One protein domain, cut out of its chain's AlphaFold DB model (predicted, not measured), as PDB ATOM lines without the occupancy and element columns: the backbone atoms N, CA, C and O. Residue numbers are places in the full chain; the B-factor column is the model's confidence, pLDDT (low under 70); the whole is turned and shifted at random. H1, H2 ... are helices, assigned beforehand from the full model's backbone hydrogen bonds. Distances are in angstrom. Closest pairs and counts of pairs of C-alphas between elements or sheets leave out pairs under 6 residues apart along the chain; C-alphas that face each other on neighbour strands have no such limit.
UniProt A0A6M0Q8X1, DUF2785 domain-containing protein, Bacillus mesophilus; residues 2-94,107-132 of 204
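This is residues 2 to 94 and 107 to 132 of the 204 residues of the protein "DUF2785 domain-containing protein" of Bacillus mesophilus (UniProt A0A6M0Q8X1). Three helices, H1, H3 and H5, run the same way side by side in a row; H2 and short H4 cover one side, running opposite ways to them. The printed part has 119 residues, with five named helices, H1 to H5 in chain order, and no named strand: all helix. It is compact, radius of gyration of the C-alphas 14.3 A, spanning 39 by 30 by 20 A.

H1, residues 10 to 31, H2, residues 36 to 52, and H3, residues 68 to 81, form an up-and-down bundle, each running against the one before. The hub H3 touches H1, closest C-alphas Ser 15 and Ser 68, 4.6 A, and H2, Ser 46 and Leu 76, 5.1 A. H3 touches H5, residues 115 to 129, at Lys 77 and Ala 122, 4.1 A. H4, residues 87 to 94, only just touches H5's residues 123 to 129 alone, with 3 pairs of C-alphas within 8 A, closest Ser 90 and Leu 126, 6.6 A. Every O i to N i+4 pair is within hydrogen-bond range in H2 and H3, against 17 of 18 in H1, 2 of 4 in H4 and 10 of 11 in H5.

H1, 31.7 A long, begins at C-alpha 10 (-28.954, -10.890, -2.135); H5, 21.9 A, ends at C-alpha 129 (-6.408, 12.302, -8.189).

Residues 95 to 106 are cut out, a 25.3 A gap between C-alphas 94 and 107. The H2 to H3 link is long; residue 107 is under pLDDT 70.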
ATOM      1  N   ASP A   2     -28.420  -6.783   3.758       74.06
ATOM      2  CA  ASP A   2     -27.691  -7.962   4.248       74.06
ATOM      3  C   ASP A   2     -26.218  -7.943   3.807       74.06
ATOM      4  O   ASP A   2     -25.664  -8.939   3.346       74.06
ATOM      5  N   ILE A   3     -25.590  -6.766   3.880       79.81
ATOM      6  CA  ILE A   3     -24.193  -6.578   3.493       79.81
ATOM      7  C   ILE A   3     -23.286  -7.364   4.444       79.81
ATOM      8  O   ILE A   3     -23.511  -7.373   5.655       79.81
ATOM      9  N   GLY A   4     -22.294  -8.052   3.883       73.12
ATOM     10  CA  GLY A   4     -21.428  -8.964   4.629       73.12
ATOM     11  C   GLY A   4     -21.987 -10.384   4.783       73.12
ATOM     12  O   GLY A   4     -21.295 -11.248   5.314       73.12
ATOM     13  N   GLN A   5     -23.205 -10.667   4.299       79.31
ATOM     14  CA  GLN A   5     -23.664 -12.051   4.176       79.31
ATOM     15  C   GLN A   5     -23.030 -12.723   2.958       79.31
ATOM     16  O   GLN A   5     -23.108 -12.224   1.830       79.31
ATOM     17  N   LYS A   6     -22.448 -13.896   3.203       78.62
ATOM     18  CA  LYS A   6     -21.877 -14.768   2.180       78.62
ATOM     19  C   LYS A   6     -22.962 -15.684   1.602       78.62
ATOM     20  O   LYS A   6     -23.909 -16.058   2.289       78.62
ATOM     21  N   GLU A   7     -22.809 -16.046   0.333       75.38
ATOM     22  CA  GLU A   7     -23.476 -17.182  -0.332       75.38
ATOM     23  C   GLU A   7     -24.980 -17.088  -0.619       75.38
ATOM     24  O   GLU A   7     -25.486 -17.877  -1.419       75.38
ATOM     25  N   ASN A   8     -25.688 -16.096  -0.079       86.12
ATOM     26  CA  ASN A   8     -27.094 -15.854  -0.407       86.12
ATOM     27  C   ASN A   8     -27.281 -15.156  -1.773       86.12
ATOM     28  O   ASN A   8     -26.336 -14.640  -2.373       86.12
ATOM     29  N   ASP A   9     -28.525 -15.091  -2.253       92.25
ATOM     30  CA  ASP A   9     -28.850 -14.460  -3.545       92.25
ATOM     31  C   ASP A   9     -29.009 -12.936  -3.460       92.25
ATOM     32  O   ASP A   9     -29.137 -12.255  -4.476       92.25
ATOM     33  N   SER A  10     -28.921 -12.351  -2.263       92.62
ATOM     34  CA  SER A  10     -28.954 -10.890  -2.135       92.62
ATOM     35  C   SER A  10     -27.703 -10.216  -2.721       92.62
ATOM     36  O   SER A  10     -27.728  -9.004  -2.955       92.62
ATOM     37  N   VAL A  11     -26.632 -10.981  -3.005       94.00
ATOM     38  CA  VAL A  11     -25.417 -10.468  -3.661       94.00
ATOM     39  C   VAL A  11     -25.730  -9.899  -5.038       94.00
ATOM     40  O   VAL A  11     -25.272  -8.808  -5.366       94.00
ATOM     41  N   PHE A  12     -26.596 -10.567  -5.804       95.38
ATOM     42  CA  PHE A  12     -26.950 -10.143  -7.154       95.38
ATOM     43  C   PHE A  12     -27.641  -8.776  -7.123       95.38
ATOM     44  O   PHE A  12     -27.304  -7.882  -7.892       95.38
ATOM     45  N   THR A  13     -28.543  -8.549  -6.166       95.12
ATOM     46  CA  THR A  13     -29.220  -7.256  -6.027       95.12
ATOM     47  C   THR A  13     -28.260  -6.145  -5.606       95.12
ATOM     48  O   THR A  13     -28.239  -5.085  -6.235       95.12
ATOM     49  N   ARG A  14     -27.464  -6.349  -4.547       94.62
ATOM     50  CA  ARG A  14     -26.587  -5.287  -4.018       94.62
ATOM     51  C   ARG A  14     -25.434  -4.963  -4.972       94.62
ATOM     52  O   ARG A  14     -25.139  -3.790  -5.182       94.62
ATOM     53  N   SER A  15     -24.883  -5.976  -5.636       96.56
ATOM     54  CA  SER A  15     -23.838  -5.824  -6.646       96.56
ATOM     55  C   SER A  15     -24.317  -5.034  -7.870       96.56
ATOM     56  O   SER A  15     -23.686  -4.057  -8.271       96.56
ATOM     57  N   PHE A  16     -25.486  -5.362  -8.432       97.31
ATOM     58  CA  PHE A  16     -26.029  -4.599  -9.562       97.31
ATOM     59  C   PHE A  16     -26.535  -3.210  -9.156       97.31
ATOM     60  O   PHE A  16     -26.490  -2.280  -9.960       97.31
ATOM     61  N   SER A  17     -26.947  -3.026  -7.898       97.38
ATOM     62  CA  SER A  17     -27.244  -1.691  -7.368       97.38
ATOM     63  C   SER A  17     -26.002  -0.792  -7.393       97.38
ATOM     64  O   SER A  17     -26.114   0.379  -7.754       97.38
ATOM     65  N   ALA A  18     -24.811  -1.334  -7.105       97.88
ATOM     66  CA  ALA A  18     -23.559  -0.585  -7.224       97.88
ATOM     67  C   ALA A  18     -23.313  -0.100  -8.666       97.88
ATOM     68  O   ALA A  18     -22.969   1.066  -8.864       97.88
ATOM     69  N   LEU A  19     -23.589  -0.932  -9.681       97.50
ATOM     70  CA  LEU A  19     -23.505  -0.527 -11.094       97.50
ATOM     71  C   LEU A  19     -24.486   0.586 -11.466       97.50
ATOM     72  O   LEU A  19     -24.129   1.500 -12.209       97.50
ATOM     73  N   VAL A  20     -25.715   0.551 -10.947       98.38
ATOM     74  CA  VAL A  20     -26.671   1.645 -11.174       98.38
ATOM     75  C   VAL A  20     -26.111   2.958 -10.619       98.38
ATOM     76  O   VAL A  20     -26.141   3.978 -11.311       98.38
ATOM     77  N   ILE A  21     -25.528   2.934  -9.417       98.38
ATOM     78  CA  ILE A  21     -24.901   4.119  -8.812       98.38
ATOM     79  C   ILE A  21     -23.692   4.585  -9.638       98.38
ATOM     80  O   ILE A  21     -23.527   5.790  -9.828       98.38
ATOM     81  N   VAL A  22     -22.898   3.672 -10.214       98.69
ATOM     82  CA  VAL A  22     -21.806   4.027 -11.145       98.69
ATOM     83  C   VAL A  22     -22.333   4.869 -12.305       98.69
ATOM     84  O   VAL A  22     -21.750   5.902 -12.635       98.69
ATOM     85  N   LEU A  23     -23.450   4.471 -12.921       98.56
ATOM     86  CA  LEU A  23     -24.043   5.216 -14.036       98.56
ATOM     87  C   LEU A  23     -24.529   6.605 -13.606       98.56
ATOM     88  O   LEU A  23     -24.333   7.578 -14.340       98.56
ATOM     89  N   VAL A  24     -25.121   6.703 -12.412       98.50
ATOM     90  CA  VAL A  24     -25.561   7.974 -11.822       98.50
ATOM     91  C   VAL A  24     -24.366   8.897 -11.582       98.50
ATOM     92  O   VAL A  24     -24.372  10.016 -12.091       98.50
ATOM     93  N   LEU A  25     -23.311   8.429 -10.904       98.62
ATOM     94  CA  LEU A  25     -22.096   9.212 -10.641       98.62
ATOM     95  C   LEU A  25     -21.372   9.611 -11.928       98.62
ATOM     96  O   LEU A  25     -20.938  10.753 -12.068       98.62
ATOM     97  N   LYS A  26     -21.306   8.713 -12.915       98.31
ATOM     98  CA  LYS A  26     -20.731   9.011 -14.231       98.31
ATOM     99  C   LYS A  26     -21.495  10.116 -14.943       98.31
ATOM    100  O   LYS A  26     -20.890  10.967 -15.604       98.31
ATOM    101  N   LYS A  27     -22.826  10.118 -14.828       98.44
ATOM    102  CA  LYS A  27     -23.656  11.182 -15.389       98.44
ATOM    103  C   LYS A  27     -23.507  12.480 -14.605       98.44
ATOM    104  O   LYS A  27     -23.428  13.544 -15.221       98.44
ATOM    105  N   ASP A  28     -23.435  12.390 -13.282       98.50
ATOM    106  CA  ASP A  28     -23.280  13.540 -12.400       98.50
ATOM    107  C   ASP A  28     -21.942  14.239 -12.627       98.50
ATOM    108  O   ASP A  28     -21.911  15.448 -12.826       98.50
ATOM    109  N   ARG A  29     -20.857  13.483 -12.816       96.69
ATOM    110  CA  ARG A  29     -19.543  14.018 -13.192       96.69
ATOM    111  C   ARG A  29     -19.598  14.977 -14.386       96.69
ATOM    112  O   ARG A  29     -18.829  15.937 -14.440       96.69
ATOM    113  N   GLN A  30     -20.489  14.710 -15.344       96.38
ATOM    114  CA  GLN A  30     -20.676  15.517 -16.552       96.38
ATOM    115  C   GLN A  30     -21.659  16.678 -16.362       96.38
ATOM    116  O   GLN A  30     -21.478  17.723 -16.978       96.38
ATOM    117  N   LYS A  31     -22.732  16.474 -15.587       97.06
ATOM    118  CA  LYS A  31     -23.888  17.386 -15.540       97.06
ATOM    119  C   LYS A  31     -24.082  18.136 -14.223       97.06
ATOM    120  O   LYS A  31     -24.808  19.121 -14.239       97.06
ATOM    121  N   ARG A  32     -23.459  17.690 -13.130       95.50
ATOM    122  CA  ARG A  32     -23.547  18.262 -11.775       95.50
ATOM    123  C   ARG A  32     -24.993  18.477 -11.322       95.50
ATOM    124  O   ARG A  32     -25.410  19.604 -11.084       95.50
ATOM    125  N   PHE A  33     -25.768  17.397 -11.290       97.56
ATOM    126  CA  PHE A  33     -27.193  17.429 -10.947       97.56
ATOM    127  C   PHE A  33     -27.503  16.873  -9.551       97.56
ATOM    128  O   PHE A  33     -28.597  17.118  -9.046       97.56
ATOM    129  N   LEU A  34     -26.593  16.111  -8.938       98.00
ATOM    130  CA  LEU A  34     -26.717  15.693  -7.544       98.00
ATOM    131  C   LEU A  34     -26.430  16.873  -6.613       98.00
ATOM    132  O   LEU A  34     -25.591  17.723  -6.917       98.00
ATOM    133  N   SER A  35     -27.100  16.904  -5.458       98.12
ATOM    134  CA  SER A  35     -26.697  17.812  -4.382       98.12
ATOM    135  C   SER A  35     -25.347  17.382  -3.804       98.12
ATOM    136  O   SER A  35     -24.970  16.206  -3.882       98.12
ATOM    137  N   ASP A  36     -24.633  18.319  -3.181       96.88
ATOM    138  CA  ASP A  36     -23.345  18.029  -2.546       96.88
ATOM    139  C   ASP A  36     -23.483  16.963  -1.446       96.88
ATOM    140  O   ASP A  36     -22.610  16.104  -1.301       96.88
ATOM    141  N   GLU A  37     -24.600  16.951  -0.712       98.00
ATOM    142  CA  GLU A  37     -24.901  15.938   0.304       98.00
ATOM    143  C   GLU A  37     -25.082  14.550  -0.316       98.00
ATOM    144  O   GLU A  37     -24.483  13.587   0.166       98.00
ATOM    145  N   MET A  38     -25.867  14.435  -1.395       98.19
ATOM    146  CA  MET A  38     -26.091  13.156  -2.080       98.19
ATOM    147  C   MET A  38     -24.798  12.604  -2.673       98.19
ATOM    148  O   MET A  38     -24.514  11.412  -2.555       98.19
ATOM    149  N   LEU A  39     -24.000  13.471  -3.297       98.44
ATOM    150  CA  LEU A  39     -22.718  13.089  -3.867       98.44
ATOM    151  C   LEU A  39     -21.739  12.631  -2.782       98.44
ATOM    152  O   LEU A  39     -21.100  11.588  -2.926       98.44
ATOM    153  N   LYS A  40     -21.623  13.393  -1.688       98.12
ATOM    154  CA  LYS A  40     -20.767  13.027  -0.556       98.12
ATOM    155  C   LYS A  40     -21.179  11.675   0.021       98.12
ATOM    156  O   LYS A  40     -20.315  10.825   0.230       98.12
ATOM    157  N   GLN A  41     -22.480  11.458   0.213       98.19
ATOM    158  CA  GLN A  41     -23.013  10.190   0.700       98.19
ATOM    159  C   GLN A  41     -22.677   9.038  -0.256       98.19
ATOM    160  O   GLN A  41     -22.165   8.017   0.185       98.19
ATOM    161  N   ALA A  42     -22.866   9.219  -1.568       98.31
ATOM    162  CA  ALA A  42     -22.531   8.201  -2.564       98.31
ATOM    163  C   ALA A  42     -21.030   7.845  -2.572       98.31
ATOM    164  O   ALA A  42     -20.672   6.673  -2.700       98.31
ATOM    165  N   ILE A  43     -20.144   8.832  -2.391       98.50
ATOM    166  CA  ILE A  43     -18.700   8.596  -2.259       98.50
ATOM    167  C   ILE A  43     -18.401   7.800  -0.984       98.50
ATOM    168  O   ILE A  43     -17.679   6.804  -1.035       98.50
ATOM    169  N   GLU A  44     -18.948   8.199   0.162       98.38
ATOM    170  CA  GLU A  44     -18.720   7.496   1.430       98.38
ATOM    171  C   GLU A  44     -19.276   6.064   1.404       98.38
ATOM    172  O   GLU A  44     -18.611   5.136   1.882       98.38
ATOM    173  N   ASP A  45     -20.439   5.873   0.784       98.12
ATOM    174  CA  ASP A  45     -21.073   4.571   0.614       98.12
ATOM    175  C   ASP A  45     -20.318   3.676  -0.367       98.12
ATOM    176  O   ASP A  45     -20.274   2.472  -0.136       98.12
ATOM    177  N   SER A  46     -19.644   4.221  -1.388       98.50
ATOM    178  CA  SER A  46     -18.779   3.418  -2.270       98.50
ATOM    179  C   SER A  46     -17.657   2.719  -1.493       98.50
ATOM    180  O   SER A  46     -17.433   1.517  -1.641       98.50
ATOM    181  N   ILE A  47     -17.007   3.455  -0.585       98.62
ATOM    182  CA  ILE A  47     -15.935   2.942   0.271       98.62
ATOM    183  C   ILE A  47     -16.515   1.946   1.279       98.62
ATOM    184  O   ILE A  47     -15.953   0.877   1.512       98.62
ATOM    185  N   LYS A  48     -17.648   2.296   1.899       98.00
ATOM    186  CA  LYS A  48     -18.305   1.453   2.902       98.00
ATOM    187  C   LYS A  48     -18.794   0.134   2.305       98.00
ATOM    188  O   LYS A  48     -18.598  -0.899   2.939       98.00
ATOM    189  N   TYR A  49     -19.399   0.170   1.119       97.56
ATOM    190  CA  TYR A  49     -19.872  -1.007   0.398       97.56
ATOM    191  C   TYR A  49     -18.728  -1.995   0.197       97.56
ATOM    192  O   TYR A  49     -18.790  -3.116   0.693       97.56
ATOM    193  N   LEU A  50     -17.644  -1.544  -0.437       96.62
ATOM    194  CA  LEU A  50     -16.530  -2.419  -0.783       96.62
ATOM    195  C   LEU A  50     -15.797  -2.941   0.467       96.62
ATOM    196  O   LEU A  50     -15.378  -4.094   0.513       96.62
ATOM    197  N   LYS A  51     -15.716  -2.129   1.530       96.81
ATOM    198  CA  LYS A  51     -15.146  -2.553   2.816       96.81
ATOM    199  C   LYS A  51     -15.953  -3.675   3.475       96.81
ATOM    200  O   LYS A  51     -15.353  -4.608   4.003       96.81
ATOM    201  N   LEU A  52     -17.282  -3.561   3.485       95.75
ATOM    202  CA  LEU A  52     -18.182  -4.474   4.204       95.75
ATOM    203  C   LEU A  52     -18.631  -5.688   3.383       95.75
ATOM    204  O   LEU A  52     -19.185  -6.621   3.953       95.75
ATOM    205  N   GLU A  53     -18.468  -5.664   2.064       94.38
ATOM    206  CA  GLU A  53     -18.865  -6.775   1.204       94.38
ATOM    207  C   GLU A  53     -17.967  -7.988   1.434       94.38
ATOM    208  O   GLU A  53     -16.761  -7.879   1.302       94.38
ATOM    209  N   GLU A  54     -18.536  -9.145   1.739       92.81
ATOM    210  CA  GLU A  54     -17.785 -10.367   2.062       92.81
ATOM    211  C   GLU A  54     -17.986 -11.477   1.026       92.81
ATOM    212  O   GLU A  54     -17.304 -12.500   1.061       92.81
ATOM    213  N   ASP A  55     -18.929 -11.296   0.101       93.31
ATOM    214  CA  ASP A  55     -19.114 -12.191  -1.028       93.31
ATOM    215  C   ASP A  55     -18.146 -11.798  -2.141       93.31
ATOM    216  O   ASP A  55     -18.189 -10.677  -2.658       93.31
ATOM    217  N   ILE A  56     -17.255 -12.721  -2.484       93.75
ATOM    218  CA  ILE A  56     -16.242 -12.534  -3.524       93.75
ATOM    219  C   ILE A  56     -16.538 -13.349  -4.786       93.75
ATOM    220  O   ILE A  56     -15.672 -13.475  -5.642       93.75
ATOM    221  N   ARG A  57     -17.725 -13.960  -4.891       93.62
ATOM    222  CA  ARG A  57     -18.051 -14.827  -6.026       93.62
ATOM    223  C   ARG A  57     -18.075 -14.019  -7.327       93.62
ATOM    224  O   ARG A  57     -18.726 -12.974  -7.402       93.62
ATOM    225  N   GLY A  58     -17.446 -14.576  -8.354       93.81
ATOM    226  CA  GLY A  58     -17.555 -14.108  -9.728       93.81
ATOM    227  C   GLY A  58     -18.824 -14.620 -10.411       93.81
ATOM    228  O   GLY A  58     -19.944 -14.333  -9.967       93.81
ATOM    229  N   TYR A  59     -18.686 -15.399 -11.480       94.44
ATOM    230  CA  TYR A  59     -19.805 -16.070 -12.131       94.44
ATOM    231  C   TYR A  59     -20.339 -17.225 -11.277       94.44
ATOM    232  O   TYR A  59     -19.621 -18.137 -10.862       94.44
ATOM    233  N   VAL A  60     -21.648 -17.235 -11.047       93.38
ATOM    234  CA  VAL A  60     -22.351 -18.347 -10.411       93.38
ATOM    235  C   VAL A  60     -23.167 -19.067 -11.476       93.38
ATOM    236  O   VAL A  60     -24.098 -18.498 -12.046       93.38
ATOM    237  N   VAL A  61     -22.825 -20.333 -11.729       93.00
ATOM    238  CA  VAL A  61     -23.557 -21.218 -12.651       93.00
ATOM    239  C   VAL A  61     -25.060 -21.149 -12.363       93.00
ATOM    240  O   VAL A  61     -25.466 -21.127 -11.202       93.00
ATOM    241  N   GLU A  62     -25.865 -21.041 -13.424       94.94
ATOM    242  CA  GLU A  62     -27.331 -20.866 -13.409       94.94
ATOM    243  C   GLU A  62     -27.868 -19.538 -12.840       94.94
ATOM    244  O   GLU A  62     -29.026 -19.214 -13.091       94.94
ATOM    245  N   LYS A  63     -27.056 -18.732 -12.139       94.44
ATOM    246  CA  LYS A  63     -27.490 -17.440 -11.561       94.44
ATOM    247  C   LYS A  63     -26.901 -16.213 -12.258       94.44
ATOM    248  O   LYS A  63     -27.514 -15.149 -12.240       94.44
ATOM    249  N   GLY A  64     -25.743 -16.354 -12.898       95.44
ATOM    250  CA  GLY A  64     -25.028 -15.263 -13.554       95.44
ATOM    251  C   GLY A  64     -23.978 -14.598 -12.660       95.44
ATOM    252  O   GLY A  64     -23.489 -15.187 -11.699       95.44
ATOM    253  N   TRP A  65     -23.605 -13.366 -13.002       96.12
ATOM    254  CA  TRP A  65     -22.533 -12.619 -12.340       96.12
ATOM    255  C   TRP A  65     -22.936 -12.147 -10.941       96.12
ATOM    256  O   TRP A  65     -23.834 -11.319 -10.814       96.12
ATOM    257  N   ALA A  66     -22.254 -12.621  -9.896       95.44
ATOM    258  CA  ALA A  66     -22.327 -11.992  -8.579       95.44
ATOM    259  C   ALA A  66     -21.441 -10.738  -8.568       95.44
ATOM    260  O   ALA A  66     -21.975  -9.644  -8.397       95.44
ATOM    261  N   HIS A  67     -20.136 -10.858  -8.849       95.75
ATOM    262  CA  HIS A  67     -19.219  -9.737  -9.144       95.75
ATOM    263  C   HIS A  67     -19.271  -8.571  -8.145       95.75
ATOM    264  O   HIS A  67     -19.047  -7.412  -8.489       95.75
ATOM    265  N   SER A  68     -19.572  -8.845  -6.883       95.94
ATOM    266  CA  SER A  68     -19.782  -7.808  -5.872       95.94
ATOM    267  C   SER A  68     -18.520  -6.988  -5.595       95.94
ATOM    268  O   SER A  68     -18.628  -5.767  -5.452       95.94
ATOM    269  N   ILE A  69     -17.338  -7.615  -5.619       97.50
ATOM    270  CA  ILE A  69     -16.041  -6.922  -5.538       97.50
ATOM    271  C   ILE A  69     -15.763  -6.125  -6.817       97.50
ATOM    272  O   ILE A  69     -15.460  -4.937  -6.731       97.50
ATOM    273  N   ALA A  70     -15.945  -6.726  -7.997       98.19
ATOM    274  CA  ALA A  70     -15.744  -6.067  -9.290       98.19
ATOM    275  C   ALA A  70     -16.633  -4.819  -9.469       98.19
ATOM    276  O   ALA A  70     -16.142  -3.735  -9.788       98.19
ATOM    277  N   HIS A  71     -17.938  -4.931  -9.214       98.56
ATOM    278  CA  HIS A  71     -18.876  -3.808  -9.313       98.56
ATOM    279  C   HIS A  71     -18.655  -2.766  -8.207       98.56
ATOM    280  O   HIS A  71     -18.840  -1.569  -8.431       98.56
ATOM    281  N   GLY A  72     -18.219  -3.192  -7.018       98.44
ATOM    282  CA  GLY A  72     -17.799  -2.274  -5.961       98.44
ATOM    283  C   GLY A  72     -16.540  -1.491  -6.313       98.44
ATOM    284  O   GLY A  72     -16.467  -0.296  -6.027       98.44
ATOM    285  N   ALA A  73     -15.577  -2.131  -6.973       98.75
ATOM    286  CA  ALA A  73     -14.380  -1.485  -7.486       98.75
ATOM    287  C   ALA A  73     -14.721  -0.465  -8.584       98.75
ATOM    288  O   ALA A  73     -14.228   0.661  -8.536       98.75
ATOM    289  N   ASP A  74     -15.636  -0.802  -9.501       98.81
ATOM    290  CA  ASP A  74     -16.170   0.141 -10.497       98.81
ATOM    291  C   ASP A  74     -16.819   1.366  -9.837       98.81
ATOM    292  O   ASP A  74     -16.591   2.508 -10.255       98.81
ATOM    293  N   LEU A  75     -17.613   1.139  -8.784       98.81
ATOM    294  CA  LEU A  75     -18.267   2.205  -8.030       98.81
ATOM    295  C   LEU A  75     -17.247   3.099  -7.324       98.81
ATOM    296  O   LEU A  75     -17.317   4.324  -7.450       98.81
ATOM    297  N   LEU A  76     -16.276   2.502  -6.634       98.88
ATOM    298  CA  LEU A  76     -15.204   3.233  -5.969       98.88
ATOM    299  C   LEU A  76     -14.384   4.046  -6.980       98.88
ATOM    300  O   LEU A  76     -14.138   5.233  -6.764       98.88
ATOM    301  N   LYS A  77     -14.027   3.451  -8.122       98.81
ATOM    302  CA  LYS A  77     -13.305   4.124  -9.206       98.81
ATOM    303  C   LYS A  77     -14.060   5.351  -9.708       98.81
ATOM    304  O   LYS A  77     -13.450   6.403  -9.919       98.81
ATOM    305  N   GLU A  78     -15.372   5.250  -9.922       98.75
ATOM    306  CA  GLU A  78     -16.158   6.378 -10.430       98.75
ATOM    307  C   GLU A  78     -16.351   7.468  -9.368       98.75
ATOM    308  O   GLU A  78     -16.234   8.651  -9.693       98.75
ATOM    309  N   ALA A  79     -16.524   7.082  -8.100       98.75
ATOM    310  CA  ALA A  79     -16.535   7.995  -6.960       98.75
ATOM    311  C   ALA A  79     -15.219   8.781  -6.837       98.75
ATOM    312  O   ALA A  79     -15.246  10.008  -6.743       98.75
ATOM    313  N   ILE A  80     -14.067   8.102  -6.921       98.75
ATOM    314  CA  ILE A  80     -12.743   8.743  -6.923       98.75
ATOM    315  C   ILE A  80     -12.610   9.671  -8.128       98.75
ATOM    316  O   ILE A  80     -12.194  10.816  -7.997       98.75
ATOM    317  N   SER A  81     -13.020   9.224  -9.315       98.44
ATOM    318  CA  SER A  81     -12.902  10.014 -10.547       98.44
ATOM    319  C   SER A  81     -13.751  11.293 -10.535       98.44
ATOM    320  O   SER A  81     -13.534  12.184 -11.360       98.44
ATOM    321  N   HIS A  82     -14.713  11.428  -9.619       98.38
ATOM    322  CA  HIS A  82     -15.548  12.617  -9.525       98.38
ATOM    323  C   HIS A  82     -14.727  13.863  -9.117       98.38
ATOM    324  O   HIS A  82     -13.923  13.789  -8.186       98.38
ATOM    325  N   PRO A  83     -14.876  15.038  -9.760       96.50
ATOM    326  CA  PRO A  83     -14.035  16.200  -9.462       96.50
ATOM    327  C   PRO A  83     -14.188  16.746  -8.038       96.50
ATOM    328  O   PRO A  83     -13.227  17.280  -7.505       96.50
ATOM    329  N   ASN A  84     -15.355  16.562  -7.409       96.81
ATOM    330  CA  ASN A  84     -15.577  16.962  -6.010       96.81
ATOM    331  C   ASN A  84     -15.164  15.864  -5.005       96.81
ATOM    332  O   ASN A  84     -15.504  15.949  -3.828       96.81
ATOM    333  N   PHE A  85     -14.460  14.816  -5.446       98.38
ATOM    334  CA  PHE A  85     -13.888  13.832  -4.533       98.38
ATOM    335  C   PHE A  85     -12.849  14.489  -3.619       98.38
ATOM    336  O   PHE A  85     -11.906  15.134  -4.081       98.38
ATOM    337  N   ASN A  86     -12.999  14.291  -2.311       97.56
ATOM    338  CA  ASN A  86     -12.059  14.792  -1.320       97.56
ATOM    339  C   ASN A  86     -10.847  13.858  -1.215       97.56
ATOM    340  O   ASN A  86     -10.956  12.767  -0.655       97.56
ATOM    341  N   ILE A  87      -9.677  14.317  -1.673       97.06
ATOM    342  CA  ILE A  87      -8.423  13.546  -1.642       97.06
ATOM    343  C   ILE A  87      -8.048  13.040  -0.240       97.06
ATOM    344  O   ILE A  87      -7.393  12.014  -0.129       97.06
ATOM    345  N   LYS A  88      -8.532  13.663   0.845       97.75
ATOM    346  CA  LYS A  88      -8.317  13.165   2.219       97.75
ATOM    347  C   LYS A  88      -8.899  11.763   2.465       97.75
ATOM    348  O   LYS A  88      -8.552  11.135   3.460       97.75
ATOM    349  N   LEU A  89      -9.783  11.274   1.591       98.44
ATOM    350  CA  LEU A  89     -10.326   9.914   1.636       98.44
ATOM    351  C   LEU A  89      -9.424   8.872   0.949       98.44
ATOM    352  O   LEU A  89      -9.735   7.683   1.022       98.44
ATOM    353  N   SER A  90      -8.328   9.277   0.296       98.38
ATOM    354  CA  SER A  90      -7.456   8.382  -0.478       98.38
ATOM    355  C   SER A  90      -6.909   7.219   0.348       98.38
ATOM    356  O   SER A  90      -7.009   6.070  -0.077       98.38
ATOM    357  N   SER A  91      -6.422   7.488   1.561       98.25
ATOM    358  CA  SER A  91      -5.898   6.463   2.471       98.25
ATOM    359  C   SER A  91      -6.957   5.421   2.833       98.25
ATOM    360  O   SER A  91      -6.673   4.227   2.856       98.25
ATOM    361  N   LYS A  92      -8.208   5.853   3.033       98.62
ATOM    362  CA  LYS A  92      -9.340   4.958   3.296       98.62
ATOM    363  C   LYS A  92      -9.690   4.111   2.070       98.62
ATOM    364  O   LYS A  92     -10.074   2.954   2.230       98.62
ATOM    365  N   CYS A  93      -9.553   4.663   0.865       98.81
ATOM    366  CA  CYS A  93      -9.758   3.925  -0.381       98.81
ATOM    367  C   CYS A  93      -8.676   2.853  -0.568       98.81
ATOM    368  O   CYS A  93      -9.018   1.694  -0.779       98.81
ATOM    369  N   LEU A  94      -7.396   3.211  -0.406       98.81
ATOM    370  CA  LEU A  94      -6.268   2.272  -0.471       98.81
ATOM    371  C   LEU A  94      -6.401   1.144   0.560       98.81
ATOM    372  O   LEU A  94      -6.236  -0.026   0.222       98.81
ATOM    373  N   LYS A 107     -16.381 -19.761  -0.899       66.31
ATOM    374  CA  LYS A 107     -16.370 -20.914  -1.803       66.31
ATOM    375  C   LYS A 107     -15.028 -21.633  -1.877       66.31
ATOM    376  O   LYS A 107     -14.833 -22.422  -2.795       66.31
ATOM    377  N   GLU A 108     -14.110 -21.337  -0.963       78.19
ATOM    378  CA  GLU A 108     -12.781 -21.950  -0.971       78.19
ATOM    379  C   GLU A 108     -12.014 -21.705  -2.292       78.19
ATOM    380  O   GLU A 108     -11.343 -22.582  -2.834       78.19
ATOM    381  N   LEU A 109     -12.150 -20.499  -2.856       85.69
ATOM    382  CA  LEU A 109     -11.521 -20.093  -4.119       85.69
ATOM    383  C   LEU A 109     -11.034 -18.633  -4.083       85.69
ATOM    384  O   LEU A 109     -11.672 -17.804  -3.434       85.69
ATOM    385  N   PRO A 110      -9.943 -18.283  -4.787       93.75
ATOM    386  CA  PRO A 110      -9.521 -16.891  -4.946       93.75
ATOM    387  C   PRO A 110     -10.503 -16.116  -5.844       93.75
ATOM    388  O   PRO A 110     -11.549 -16.631  -6.236       93.75
ATOM    389  N   PHE A 111     -10.157 -14.879  -6.195       95.69
ATOM    390  CA  PHE A 111     -10.739 -14.207  -7.355       95.69
ATOM    391  C   PHE A 111     -10.508 -15.047  -8.612       95.69
ATOM    392  O   PHE A 111      -9.449 -15.664  -8.778       95.69
ATOM    393  N   VAL A 112     -11.525 -15.114  -9.465       94.56
ATOM    394  CA  VAL A 112     -11.556 -16.024 -10.621       94.56
ATOM    395  C   VAL A 112     -12.028 -15.348 -11.902       94.56
ATOM    396  O   VAL A 112     -11.782 -15.897 -12.971       94.56
ATOM    397  N   ASP A 113     -12.641 -14.165 -11.813       95.75
ATOM    398  CA  ASP A 113     -13.283 -13.478 -12.935       95.75
ATOM    399  C   ASP A 113     -12.843 -11.997 -13.019       95.75
ATOM    400  O   ASP A 113     -13.635 -11.088 -13.271       95.75
ATOM    401  N   GLU A 114     -11.538 -11.758 -12.834       95.06
ATOM    402  CA  GLU A 114     -10.858 -10.457 -12.991       95.06
ATOM    403  C   GLU A 114     -11.239  -9.381 -11.953       95.06
ATOM    404  O   GLU A 114     -11.097  -8.175 -12.200       95.06
ATOM    405  N   GLU A 115     -11.702  -9.773 -10.763       97.75
ATOM    406  CA  GLU A 115     -12.010  -8.829  -9.683       97.75
ATOM    407  C   GLU A 115     -10.813  -7.928  -9.317       97.75
ATOM    408  O   GLU A 115     -10.987  -6.733  -9.052       97.75
ATOM    409  N   GLU A 116      -9.591  -8.467  -9.345       97.31
ATOM    410  CA  GLU A 116      -8.354  -7.729  -9.093       97.31
ATOM    411  C   GLU A 116      -8.080  -6.648 -10.142       97.31
ATOM    412  O   GLU A 116      -7.651  -5.552  -9.780       97.31
ATOM    413  N   GLU A 117      -8.386  -6.900 -11.417       97.38
ATOM    414  CA  GLU A 117      -8.162  -5.926 -12.492       97.38
ATOM    415  C   GLU A 117      -9.079  -4.710 -12.305       97.38
ATOM    416  O   GLU A 117      -8.665  -3.555 -12.452       97.38
ATOM    417  N   ARG A 118     -10.319  -4.946 -11.857       98.38
ATOM    418  CA  ARG A 118     -11.261  -3.865 -11.534       98.38
ATOM    419  C   ARG A 118     -10.790  -3.026 -10.344       98.38
ATOM    420  O   ARG A 118     -10.948  -1.802 -10.364       98.38
ATOM    421  N   LEU A 119     -10.176  -3.647  -9.332       98.81
ATOM    422  CA  LEU A 119      -9.565  -2.933  -8.203       98.81
ATOM    423  C   LEU A 119      -8.386  -2.058  -8.650       98.81
ATOM    424  O   LEU A 119      -8.238  -0.941  -8.147       98.81
ATOM    425  N   ILE A 120      -7.586  -2.506  -9.626       98.62
ATOM    426  CA  ILE A 120      -6.476  -1.709 -10.169       98.62
ATOM    427  C   ILE A 120      -6.992  -0.400 -10.781       98.62
ATOM    428  O   ILE A 120      -6.401   0.654 -10.542       98.62
ATOM    429  N   PHE A 121      -8.130  -0.403 -11.482       98.56
ATOM    430  CA  PHE A 121      -8.701   0.835 -12.032       98.56
ATOM    431  C   PHE A 121      -9.080   1.860 -10.952       98.56
ATOM    432  O   PHE A 121      -8.993   3.067 -11.191       98.56
ATOM    433  N   ALA A 122      -9.466   1.412  -9.753       98.69
ATOM    434  CA  ALA A 122      -9.689   2.311  -8.621       98.69
ATOM    435  C   ALA A 122      -8.370   2.906  -8.093       98.69
ATOM    436  O   ALA A 122      -8.326   4.092  -7.765       98.69
ATOM    437  N   VAL A 123      -7.282   2.126  -8.068       98.50
ATOM    438  CA  VAL A 123      -5.941   2.624  -7.706       98.50
ATOM    439  C   VAL A 123      -5.430   3.643  -8.719       98.50
ATOM    440  O   VAL A 123      -4.943   4.702  -8.330       98.50
ATOM    441  N   GLU A 124      -5.598   3.388 -10.013       97.94
ATOM    442  CA  GLU A 124      -5.216   4.347 -11.054       97.94
ATOM    443  C   GLU A 124      -5.990   5.663 -10.921       97.94
ATOM    444  O   GLU A 124      -5.400   6.738 -11.027       97.94
ATOM    445  N   ALA A 125      -7.286   5.602 -10.598       98.38
ATOM    446  CA  ALA A 125      -8.074   6.802 -10.328       98.38
ATOM    447  C   ALA A 125      -7.539   7.592  -9.116       98.38
ATOM    448  O   ALA A 125      -7.616   8.821  -9.106       98.38
ATOM    449  N   LEU A 126      -6.976   6.922  -8.102       98.56
ATOM    450  CA  LEU A 126      -6.310   7.583  -6.972       98.56
ATOM    451  C   LEU A 126      -4.993   8.249  -7.390       98.56
ATOM    452  O   LEU A 126      -4.743   9.380  -6.970       98.56
ATOM    453  N   GLN A 127      -4.185   7.597  -8.234       96.81
ATOM    454  CA  GLN A 127      -2.977   8.214  -8.803       96.81
ATOM    455  C   GLN A 127      -3.341   9.469  -9.604       96.81
ATOM    456  O   GLN A 127      -2.779  10.538  -9.382       96.81
ATOM    457  N   GLU A 128      -4.357   9.376 -10.465       96.19
ATOM    458  CA  GLU A 128      -4.872  10.503 -11.254       96.19
ATOM    459  C   GLU A 128      -5.449  11.627 -10.374       96.19
ATOM    460  O   GLU A 128      -5.425  12.794 -10.765       96.19
ATOM    461  N   LYS A 129      -5.936  11.307  -9.165       96.75
ATOM    462  CA  LYS A 129      -6.408  12.302  -8.189       96.75
ATOM    463  C   LYS A 129      -5.276  12.982  -7.408       96.75
ATOM    464  O   LYS A 129      -5.529  14.000  -6.765       96.75
ATOM    465  N   GLY A 130      -4.055  12.453  -7.474       96.62
ATOM    466  CA  GLY A 130      -2.873  13.048  -6.850       96.62
ATOM    467  C   GLY A 130      -2.336  12.305  -5.629       96.62
ATOM    468  O   GLY A 130      -1.613  12.912  -4.844       96.62
ATOM    469  N   VAL A 131      -2.664  11.020  -5.447       97.56
ATOM    470  CA  VAL A 131      -1.896  10.174  -4.518       97.56
ATOM    471  C   VAL A 131      -0.482  10.004  -5.063       97.56
ATOM    472  O   VAL A 131      -0.303   9.655  -6.230       97.56
ATOM    473  N   SER A 132       0.514  10.265  -4.222       95.12
ATOM    474  CA  SER A 132       1.916  10.267  -4.631       95.12
ATOM    475  C   SER A 132       2.490   8.862  -4.833       95.12
ATOM    476  O   SER A 132       2.042   7.883  -4.232       95.12
TER     477      SER A 132